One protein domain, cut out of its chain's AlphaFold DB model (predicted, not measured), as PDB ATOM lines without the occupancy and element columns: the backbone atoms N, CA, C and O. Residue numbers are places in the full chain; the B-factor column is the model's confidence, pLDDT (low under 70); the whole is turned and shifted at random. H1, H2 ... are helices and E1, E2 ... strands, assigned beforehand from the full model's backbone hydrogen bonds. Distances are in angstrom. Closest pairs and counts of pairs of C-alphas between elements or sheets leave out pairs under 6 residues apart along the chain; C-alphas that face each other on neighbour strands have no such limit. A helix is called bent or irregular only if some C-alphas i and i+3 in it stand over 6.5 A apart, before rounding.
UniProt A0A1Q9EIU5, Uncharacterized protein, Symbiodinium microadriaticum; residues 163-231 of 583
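This is residues 163 to 231 of the 583 residues of an uncharacterized protein of Symbiodinium microadriaticum (UniProt A0A1Q9EIU5). A small three-stranded antiparallel sheet has three short helices, H1, H2 and H3, set in an arc round E1 and the first residues of E2, while the hairpin of E2 and E3 points away from them to a turn at Asn 214. H1 and H3 are at the two ends of the arc with H2 between them, each helix only grazes the sheet, and E2 makes a sharp bend at residue 210. The printed part has 69 residues with three named helices and three named strands, in the order H1 H2 E1 E2 E3 H3; the sheet's order is E1, E2, E3, antiparallel throughout, and the class is mixed, helices and strands. The whole is compact, with a radius of gyration of the C-alphas of 10.8 A, and rounded, with spans of 29 by 26 by 24 A.

Along the printed part, H1, residues 167 to 176, comes first. It touches H2, residues 185 to 194, with the C-alphas of Met 171 and Ala 185 closest at 7.1 A. Their lines stand at a steep tilt of 56 degrees, opposite ways. Next come E1, residues 196 to 198, E2, residues 206 to 213, and E3, residues 216 to 219. They form a meander, each strand the antiparallel neighbour of the one before, with E1 and E3 as edge strands. E1 and E2 are a hairpin: N 197 and O 207 are within hydrogen-bond range at 2.9 A, as are N 207 and O 197 at 2.9 A. E2 bends by 110 degrees at residue 210. E2 and E3 are a hairpin too, with N 213 and O 216 within hydrogen-bond range at 2.8 A and N 218 and O 211 at 3.0 A. E1 and E3 are apart. H3, residues 223 to 230, is last; it and H2 only just touch, with 3 pairs of C-alphas within 8 A, the closest those of Cys 191 and Phe 230 at 6.3 A. These two helices run the same way at a steep tilt of 40 degrees. H1 and H3 are apart. H1 is on the sheet but only grazes it, with its residues 167 to 174; its closest C-alphas to E1 are those of Ile 170 and Leu 198, 6.4 A apart. H2 only grazes the sheet with its residues 188 to 194, and H3 with its residues 223 to 230. In H1 and H3 every O i to N i+4 pair is within hydrogen-bond range; in H2, 4 of 6 are.

H1, residues 167 to 176, begins at C-alpha 167 at (-10.285, 17.151, 27.909) and is 14.2 A long from first to last C-alpha. H2, residues 185 to 194, is 14.7 A long and irregular, but only just: C-alphas 190 and 193 are 6.6 A apart. E1 has three residues, 196 to 198, over 7.2 A. E2, residues 206 to 213, is 14.0 A long from C-alpha 206 at (-20.758, 11.597, 25.028). E3, residues 216 to 219, is 8.4 A long. H3, residues 223 to 230, is 10.9 A long and ends at C-alpha 230 at (-24.503, 23.019, 22.683).

The two C-alphas farthest apart are those of Glu 186 and Asn 214, 30.4 A. The printed part has no cut and no long link; the links from H1 to H2 and from E1 to E2 are short, and the others are tight. The mean pLDDT of the printed part is 70.9. It is under 70 at 23 residues, namely residues 163 to 168, 178, 185 to 195, 213 to 216 and 231.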
ATOM      1  N   THR A 163     -11.490  19.998  36.787       41.97
ATOM      2  CA  THR A 163     -10.695  18.951  37.463       41.97
ATOM      3  C   THR A 163     -11.194  17.526  37.169       41.97
ATOM      4  O   THR A 163     -10.386  16.605  37.119       41.97
ATOM      5  N   ASN A 164     -12.502  17.329  36.945       50.44
ATOM      6  CA  ASN A 164     -13.110  16.003  36.738       50.44
ATOM      7  C   ASN A 164     -13.531  15.701  35.286       50.44
ATOM      8  O   ASN A 164     -14.006  14.597  35.026       50.44
ATOM      9  N   ASN A 165     -13.403  16.642  34.343       50.72
ATOM     10  CA  ASN A 165     -13.580  16.366  32.912       50.72
ATOM     11  C   ASN A 165     -12.243  16.541  32.187       50.72
ATOM     12  O   ASN A 165     -11.916  17.623  31.697       50.72
ATOM     13  N   SER A 166     -11.495  15.448  32.093       60.44
ATOM     14  CA  SER A 166     -10.307  15.309  31.258       60.44
ATOM     15  C   SER A 166     -10.650  15.589  29.790       60.44
ATOM     16  O   SER A 166     -11.251  14.773  29.083       60.44
ATOM     17  N   PHE A 167     -10.245  16.770  29.321       56.75
ATOM     18  CA  PHE A 167     -10.285  17.151  27.909       56.75
ATOM     19  C   PHE A 167      -9.588  16.089  27.044       56.75
ATOM     20  O   PHE A 167     -10.097  15.715  25.987       56.75
ATOM     21  N   GLU A 168      -8.481  15.546  27.544       64.88
ATOM     22  CA  GLU A 168      -7.701  14.451  26.976       64.88
ATOM     23  C   GLU A 168      -8.532  13.181  26.737       64.88
ATOM     24  O   GLU A 168      -8.486  12.655  25.622       64.88
ATOM     25  N   ASP A 169      -9.331  12.732  27.715       70.25
ATOM     26  CA  ASP A 169     -10.124  11.493  27.626       70.25
ATOM     27  C   ASP A 169     -11.367  11.678  26.744       70.25
ATOM     28  O   ASP A 169     -11.751  10.774  26.001       70.25
ATOM     29  N   ILE A 170     -11.984  12.867  26.768       72.38
ATOM     30  CA  ILE A 170     -13.065  13.222  25.834       72.38
ATOM     31  C   ILE A 170     -12.521  13.253  24.400       72.38
ATOM     32  O   ILE A 170     -13.123  12.675  23.494       72.38
ATOM     33  N   MET A 171     -11.355  13.865  24.191       73.44
ATOM     34  CA  MET A 171     -10.675  13.855  22.897       73.44
ATOM     35  C   MET A 171     -10.196  12.448  22.504       73.44
ATOM     36  O   MET A 171     -10.138  12.151  21.314       73.44
ATOM     37  N   GLU A 172      -9.872  11.567  23.452       77.06
ATOM     38  CA  GLU A 172      -9.553  10.163  23.173       77.06
ATOM     39  C   GLU A 172     -10.781   9.366  22.739       77.06
ATOM     40  O   GLU A 172     -10.730   8.690  21.711       77.06
ATOM     41  N   ALA A 173     -11.905   9.512  23.442       76.81
ATOM     42  CA  ALA A 173     -13.177   8.933  23.031       76.81
ATOM     43  C   ALA A 173     -13.564   9.392  21.615       76.81
ATOM     44  O   ALA A 173     -13.881   8.556  20.777       76.81
ATOM     45  N   ILE A 174     -13.431  10.687  21.306       78.31
ATOM     46  CA  ILE A 174     -13.702  11.249  19.969       78.31
ATOM     47  C   ILE A 174     -12.750  10.697  18.893       78.31
ATOM     48  O   ILE A 174     -13.187  10.428  17.775       78.31
ATOM     49  N   ARG A 175     -11.461  10.491  19.203       78.12
ATOM     50  CA  ARG A 175     -10.499   9.867  18.269       78.12
ATOM     51  C   ARG A 175     -10.813   8.393  18.004       78.12
ATOM     52  O   ARG A 175     -10.607   7.924  16.885       78.12
ATOM     53  N   ASN A 176     -11.277   7.670  19.021       77.19
ATOM     54  CA  ASN A 176     -11.558   6.237  18.941       77.19
ATOM     55  C   ASN A 176     -12.935   5.949  18.307       77.19
ATOM     56  O   ASN A 176     -13.087   4.975  17.566       77.19
ATOM     57  N   GLU A 177     -13.927   6.812  18.542       75.25
ATOM     58  CA  GLU A 177     -15.301   6.656  18.065       75.25
ATOM     59  C   GLU A 177     -15.575   7.446  16.781       75.25
ATOM     60  O   GLU A 177     -15.824   8.652  16.784       75.25
ATOM     61  N   ARG A 178     -15.639   6.730  15.650       69.88
ATOM     62  CA  ARG A 178     -15.854   7.312  14.307       69.88
ATOM     63  C   ARG A 178     -17.110   8.179  14.167       69.88
ATOM     64  O   ARG A 178     -17.204   8.936  13.213       69.88
ATOM     65  N   HIS A 179     -18.085   8.044  15.063       75.94
ATOM     66  CA  HIS A 179     -19.344   8.788  15.024       75.94
ATOM     67  C   HIS A 179     -19.259  10.192  15.656       75.94
ATOM     68  O   HIS A 179     -20.244  10.934  15.627       75.94
ATOM     69  N   TYR A 180     -18.089  10.572  16.182       79.56
ATOM     70  CA  TYR A 180     -17.786  11.928  16.647       79.56
ATOM     71  C   TYR A 180     -16.693  12.629  15.816       79.56
ATOM     72  O   TYR A 180     -16.168  13.652  16.248       79.56
ATOM     73  N   SER A 181     -16.333  12.108  14.637       73.19
ATOM     74  CA  SER A 181     -15.118  12.520  13.916       73.19
ATOM     75  C   SER A 181     -15.056  13.994  13.499       73.19
ATOM     76  O   SER A 181     -13.950  14.518  13.381       73.19
ATOM     77  N   ASP A 182     -16.191  14.681  13.314       77.12
ATOM     78  CA  ASP A 182     -16.181  16.123  13.017       77.12
ATOM     79  C   ASP A 182     -16.073  17.008  14.279       77.12
ATOM     80  O   ASP A 182     -15.985  18.231  14.146       77.12
ATOM     81  N   ILE A 183     -16.095  16.465  15.508       73.38
ATOM     82  CA  ILE A 183     -15.907  17.268  16.732       73.38
ATOM     83  C   ILE A 183     -14.429  17.664  16.869       73.38
ATOM     84  O   ILE A 183     -13.554  16.831  17.090       73.38
ATOM     85  N   SER A 184     -14.155  18.963  16.777       73.12
ATOM     86  CA  SER A 184     -12.808  19.511  16.946       73.12
ATOM     87  C   SER A 184     -12.439  19.733  18.419       73.12
ATOM     88  O   SER A 184     -13.303  19.859  19.286       73.12
ATOM     89  N   ALA A 185     -11.143  19.889  18.698       56.03
ATOM     90  CA  ALA A 185     -10.647  20.333  20.005       56.03
ATOM     91  C   ALA A 185     -11.299  21.654  20.477       56.03
ATOM     92  O   ALA A 185     -11.585  21.819  21.663       56.03
ATOM     93  N   GLU A 186     -11.580  22.576  19.549       53.88
ATOM     94  CA  GLU A 186     -12.284  23.829  19.838       53.88
ATOM     95  C   GLU A 186     -13.750  23.577  20.234       53.88
ATOM     96  O   GLU A 186     -14.226  24.155  21.213       53.88
ATOM     97  N   ASP A 187     -14.446  22.671  19.536       62.53
ATOM     98  CA  ASP A 187     -15.811  22.263  19.890       62.53
ATOM     99  C   ASP A 187     -15.856  21.654  21.304       62.53
ATOM    100  O   ASP A 187     -16.718  22.025  22.102       62.53
ATOM    101  N   VAL A 188     -14.907  20.773  21.653       63.91
ATOM    102  CA  VAL A 188     -14.834  20.153  22.989       63.91
ATOM    103  C   VAL A 188     -14.600  21.197  24.080       63.91
ATOM    104  O   VAL A 188     -15.381  21.253  25.034       63.91
ATOM    105  N   MET A 189     -13.599  22.075  23.930       54.84
ATOM    106  CA  MET A 189     -13.350  23.146  24.910       54.84
ATOM    107  C   MET A 189     -14.536  24.110  25.046       54.84
ATOM    108  O   MET A 189     -14.773  24.651  26.126       54.84
ATOM    109  N   ARG A 190     -15.326  24.307  23.984       58.06
ATOM    110  CA  ARG A 190     -16.553  25.116  24.027       58.06
ATOM    111  C   ARG A 190     -17.704  24.420  24.763       58.06
ATOM    112  O   ARG A 190     -18.573  25.113  25.300       58.06
ATOM    113  N   CYS A 191     -17.735  23.087  24.766       63.00
ATOM    114  CA  CYS A 191     -18.843  22.287  25.292       63.00
ATOM    115  C   CYS A 191     -18.617  21.759  26.721       63.00
ATOM    116  O   CYS A 191     -19.595  21.641  27.457       63.00
ATOM    117  N   ILE A 192     -17.378  21.496  27.163       63.53
ATOM    118  CA  ILE A 192     -17.092  21.049  28.548       63.53
ATOM    119  C   ILE A 192     -17.638  22.039  29.602       63.53
ATOM    120  O   ILE A 192     -18.393  21.600  30.474       63.53
ATOM    121  N   PRO A 193     -17.413  23.369  29.504       50.69
ATOM    122  CA  PRO A 193     -17.993  24.340  30.443       50.69
ATOM    123  C   PRO A 193     -19.527  24.427  30.392       50.69
ATOM    124  O   PRO A 193     -20.135  25.041  31.261       50.69
ATOM    125  N   ARG A 194     -20.160  23.834  29.370       62.16
ATOM    126  CA  ARG A 194     -21.621  23.746  29.201       62.16
ATOM    127  C   ARG A 194     -22.183  22.407  29.700       62.16
ATOM    128  O   ARG A 194     -23.365  22.140  29.523       62.16
ATOM    129  N   GLY A 195     -21.347  21.557  30.300       65.19
ATOM    130  CA  GLY A 195     -21.743  20.266  30.859       65.19
ATOM    131  C   GLY A 195     -21.586  19.068  29.919       65.19
ATOM    132  O   GLY A 195     -22.212  18.039  30.175       65.19
ATOM    133  N   LEU A 196     -20.775  19.159  28.856       76.75
ATOM    134  CA  LEU A 196     -20.345  17.973  28.100       76.75
ATOM    135  C   LEU A 196     -19.483  17.061  28.989       76.75
ATOM    136  O   LEU A 196     -18.509  17.516  29.583       76.75
ATOM    137  N   ILE A 197     -19.838  15.777  29.038       77.50
ATOM    138  CA  ILE A 197     -19.151  14.729  29.802       77.50
ATOM    139  C   ILE A 197     -19.043  13.435  28.979       77.50
ATOM    140  O   ILE A 197     -19.817  13.221  28.041       77.50
ATOM    141  N   LEU A 198     -18.143  12.534  29.379       78.69
ATOM    142  CA  LEU A 198     -18.237  11.117  29.005       78.69
ATOM    143  C   LEU A 198     -19.471  10.486  29.672       78.69
ATOM    144  O   LEU A 198     -19.808  10.810  30.813       78.69
ATOM    145  N   HIS A 199     -20.162   9.586  28.972       79.56
ATOM    146  CA  HIS A 199     -21.364   8.927  29.481       79.56
ATOM    147  C   HIS A 199     -20.999   7.956  30.626       79.56
ATOM    148  O   HIS A 199     -20.328   6.952  30.365       79.56
ATOM    149  N   PRO A 200     -21.491   8.152  31.870       71.94
ATOM    150  CA  PRO A 200     -20.961   7.466  33.060       71.94
ATOM    151  C   PRO A 200     -20.966   5.931  33.020       71.94
ATOM    152  O   PRO A 200     -20.149   5.291  33.670       71.94
ATOM    153  N   THR A 201     -21.893   5.325  32.270       74.31
ATOM    154  CA  THR A 201     -22.037   3.860  32.156       74.31
ATOM    155  C   THR A 201     -21.833   3.308  30.740       74.31
ATOM    156  O   THR A 201     -22.082   2.125  30.509       74.31
ATOM    157  N   LYS A 202     -21.409   4.133  29.771       77.25
ATOM    158  CA  LYS A 202     -21.320   3.744  28.351       77.25
ATOM    159  C   LYS A 202     -20.013   4.270  27.766       77.25
ATOM    160  O   LYS A 202     -19.928   5.417  27.341       77.25
ATOM    161  N   MET A 203     -18.978   3.432  27.801       75.75
ATOM    162  CA  MET A 203     -17.629   3.819  27.379       75.75
ATOM    163  C   MET A 203     -17.615   4.337  25.934       75.75
ATOM    164  O   MET A 203     -18.333   3.815  25.086       75.75
ATOM    165  N   GLY A 204     -16.818   5.378  25.683       72.06
ATOM    166  CA  GLY A 204     -16.702   6.045  24.380       72.06
ATOM    167  C   GLY A 204     -17.817   7.049  24.054       72.06
ATOM    168  O   GLY A 204     -17.619   7.896  23.193       72.06
ATOM    169  N   TRP A 205     -18.965   7.012  24.740       81.69
ATOM    170  CA  TRP A 205     -20.110   7.871  24.414       81.69
ATOM    171  C   TRP A 205     -20.068   9.220  25.131       81.69
ATOM    172  O   TRP A 205     -19.591   9.325  26.260       81.69
ATOM    173  N   LEU A 206     -20.628  10.244  24.489       83.50
ATOM    174  CA  LEU A 206     -20.758  11.597  25.028       83.50
ATOM    175  C   LEU A 206     -22.173  11.875  25.550       83.50
ATOM    176  O   LEU A 206     -23.172  11.401  24.992       83.50
ATOM    177  N   SER A 207     -22.250  12.706  26.591       82.88
ATOM    178  CA  SER A 207     -23.495  13.103  27.251       82.88
ATOM    179  C   SER A 207     -23.482  14.525  27.798       82.88
ATOM    180  O   SER A 207     -22.438  15.160  27.918       82.88
ATOM    181  N   CYS A 208     -24.668  15.027  28.142       81.56
ATOM    182  CA  CYS A 208     -24.843  16.282  28.869       81.56
ATOM    183  C   CYS A 208     -25.158  16.002  30.346       81.56
ATOM    184  O   CYS A 208     -26.120  15.294  30.650       81.56
ATOM    185  N   ARG A 209     -24.378  16.589  31.260       72.31
ATOM    186  CA  ARG A 209     -24.559  16.496  32.721       72.31
ATOM    187  C   ARG A 209     -25.918  17.033  33.185       72.31
ATOM    188  O   ARG A 209     -26.475  16.521  34.146       72.31
ATOM    189  N   HIS A 210     -26.451  18.037  32.488       73.31
ATOM    190  CA  HIS A 210     -27.663  18.770  32.874       73.31
ATOM    191  C   HIS A 210     -28.941  18.276  32.182       73.31
ATOM    192  O   HIS A 210     -30.009  18.851  32.382       73.31
ATOM    193  N   CYS A 211     -28.864  17.259  31.317       74.06
ATOM    194  CA  CYS A 211     -30.018  16.792  30.550       74.06
ATOM    195  C   CYS A 211     -30.176  15.277  30.645       74.06
ATOM    196  O   CYS A 211     -29.255  14.513  30.355       74.06
ATOM    197  N   SER A 212     -31.388  14.845  30.989       73.12
ATOM    198  CA  SER A 212     -31.780  13.441  31.025       73.12
ATOM    199  C   SER A 212     -32.963  13.175  30.091       73.12
ATOM    200  O   SER A 212     -33.763  14.061  29.782       73.12
ATOM    201  N   LYS A 213     -33.073  11.936  29.616       68.19
ATOM    202  CA  LYS A 213     -34.198  11.430  28.828       68.19
ATOM    203  C   LYS A 213     -34.686  10.144  29.483       68.19
ATOM    204  O   LYS A 213     -33.921   9.197  29.638       68.19
ATOM    205  N   ASN A 214     -35.953  10.114  29.893       61.97
ATOM    206  CA  ASN A 214     -36.564   8.990  30.617       61.97
ATOM    207  C   ASN A 214     -35.771   8.566  31.878       61.97
ATOM    208  O   ASN A 214     -35.599   7.375  32.132       61.97
ATOM    209  N   GLY A 215     -35.235   9.532  32.636       61.62
ATOM    210  CA  GLY A 215     -34.451   9.275  33.854       61.62
ATOM    211  C   GLY A 215     -33.028   8.741  33.627       61.62
ATOM    212  O   GLY A 215     -32.363   8.371  34.588       61.62
ATOM    213  N   LYS A 216     -32.546   8.698  32.379       68.69
ATOM    214  CA  LYS A 216     -31.163   8.341  32.015       68.69
ATOM    215  C   LYS A 216     -30.441   9.548  31.422       68.69
ATOM    216  O   LYS A 216     -31.103  10.431  30.882       68.69
ATOM    217  N   PHE A 217     -29.112   9.595  31.501       71.69
ATOM    218  CA  PHE A 217     -28.315  10.658  30.873       71.69
ATOM    219  C   PHE A 217     -28.639  10.798  29.378       71.69
ATOM    220  O   PHE A 217     -28.954   9.818  28.700       71.69
ATOM    221  N   LEU A 218     -28.598  12.026  28.858       80.06
ATOM    222  CA  LEU A 218     -28.824  12.272  27.438       80.06
ATOM    223  C   LEU A 218     -27.642  11.734  26.616       80.06
ATOM    224  O   LEU A 218     -26.578  12.346  26.573       80.06
ATOM    225  N   GLU A 219     -27.834  10.587  25.970       83.62
ATOM    226  CA  GLU A 219     -26.889   9.994  25.015       83.62
ATOM    227  C   GLU A 219     -26.863  10.782  23.692       83.62
ATOM    228  O   GLU A 219     -27.910  10.974  23.062       83.62
ATOM    229  N   PHE A 220     -25.676  11.191  23.227       85.50
ATOM    230  CA  PHE A 220     -25.506  11.785  21.895       85.50
ATOM    231  C   PHE A 220     -25.114  10.721  20.857       85.50
ATOM    232  O   PHE A 220     -24.026  10.162  20.964       85.50
ATOM    233  N   PRO A 221     -25.938  10.445  19.828       77.62
ATOM    234  CA  PRO A 221     -25.656   9.385  18.853       77.62
ATOM    235  C   PRO A 221     -24.617   9.764  17.785       77.62
ATOM    236  O   PRO A 221     -24.184   8.888  17.043       77.62
ATOM    237  N   ASN A 222     -24.270  11.050  17.656       82.19
ATOM    238  CA  ASN A 222     -23.270  11.561  16.717       82.19
ATOM    239  C   ASN A 222     -22.815  12.991  17.069       82.19
ATOM    240  O   ASN A 222     -23.426  13.678  17.896       82.19
ATOM    241  N   ASP A 223     -21.756  13.430  16.393       76.62
ATOM    242  CA  ASP A 223     -21.217  14.797  16.370       76.62
ATOM    243  C   ASP A 223     -22.260  15.899  16.138       76.62
ATOM    244  O   ASP A 223     -22.295  16.879  16.886       76.62
ATOM    245  N   ILE A 224     -23.144  15.740  15.151       79.56
ATOM    246  CA  ILE A 224     -24.215  16.698  14.841       79.56
ATOM    247  C   ILE A 224     -25.133  16.890  16.058       79.56
ATOM    248  O   ILE A 224     -25.527  18.018  16.360       79.56
ATOM    249  N   GLY A 225     -25.440  15.811  16.786       78.31
ATOM    250  CA  GLY A 225     -26.221  15.845  18.020       78.31
ATOM    251  C   GLY A 225     -25.547  16.659  19.126       78.31
ATOM    252  O   GLY A 225     -26.201  17.516  19.722       78.31
ATOM    253  N   VAL A 226     -24.244  16.447  19.349       76.38
ATOM    254  CA  VAL A 226     -23.443  17.226  20.315       76.38
ATOM    255  C   VAL A 226     -23.429  18.704  19.916       76.38
ATOM    256  O   VAL A 226     -23.846  19.567  20.693       76.38
ATOM    257  N   LYS A 227     -23.021  19.005  18.676       73.81
ATOM    258  CA  LYS A 227     -22.900  20.384  18.180       73.81
ATOM    259  C   LYS A 227     -24.236  21.120  18.226       73.81
ATOM    260  O   LYS A 227     -24.285  22.241  18.719       73.81
ATOM    261  N   HIS A 228     -25.334  20.503  17.783       75.25
ATOM    262  CA  HIS A 228     -26.651  21.145  17.815       75.25
ATOM    263  C   HIS A 228     -27.171  21.367  19.246       75.25
ATOM    264  O   HIS A 228     -27.798  22.397  19.498       75.25
ATOM    265  N   HIS A 229     -26.904  20.448  20.182       74.44
ATOM    266  CA  HIS A 229     -27.306  20.606  21.583       74.44
ATOM    267  C   HIS A 229     -26.601  21.798  22.250       74.44
ATOM    268  O   HIS A 229     -27.262  22.613  22.888       74.44
ATOM    269  N   PHE A 230     -25.289  21.956  22.042       73.00
ATOM    270  CA  PHE A 230     -24.503  23.019  22.683       73.00
ATOM    271  C   PHE A 230     -24.388  24.329  21.871       73.00
ATOM    272  O   PHE A 230     -23.875  25.326  22.392       73.00
ATOM    273  N   ALA A 231     -24.879  24.376  20.624       59.00
ATOM    274  CA  ALA A 231     -24.793  25.554  19.745       59.00
ATOM    275  C   ALA A 231     -25.618  26.766  20.215       59.00
ATOM    276  O   ALA A 231     -25.228  27.906  19.953       59.00
TER     277      ALA A 231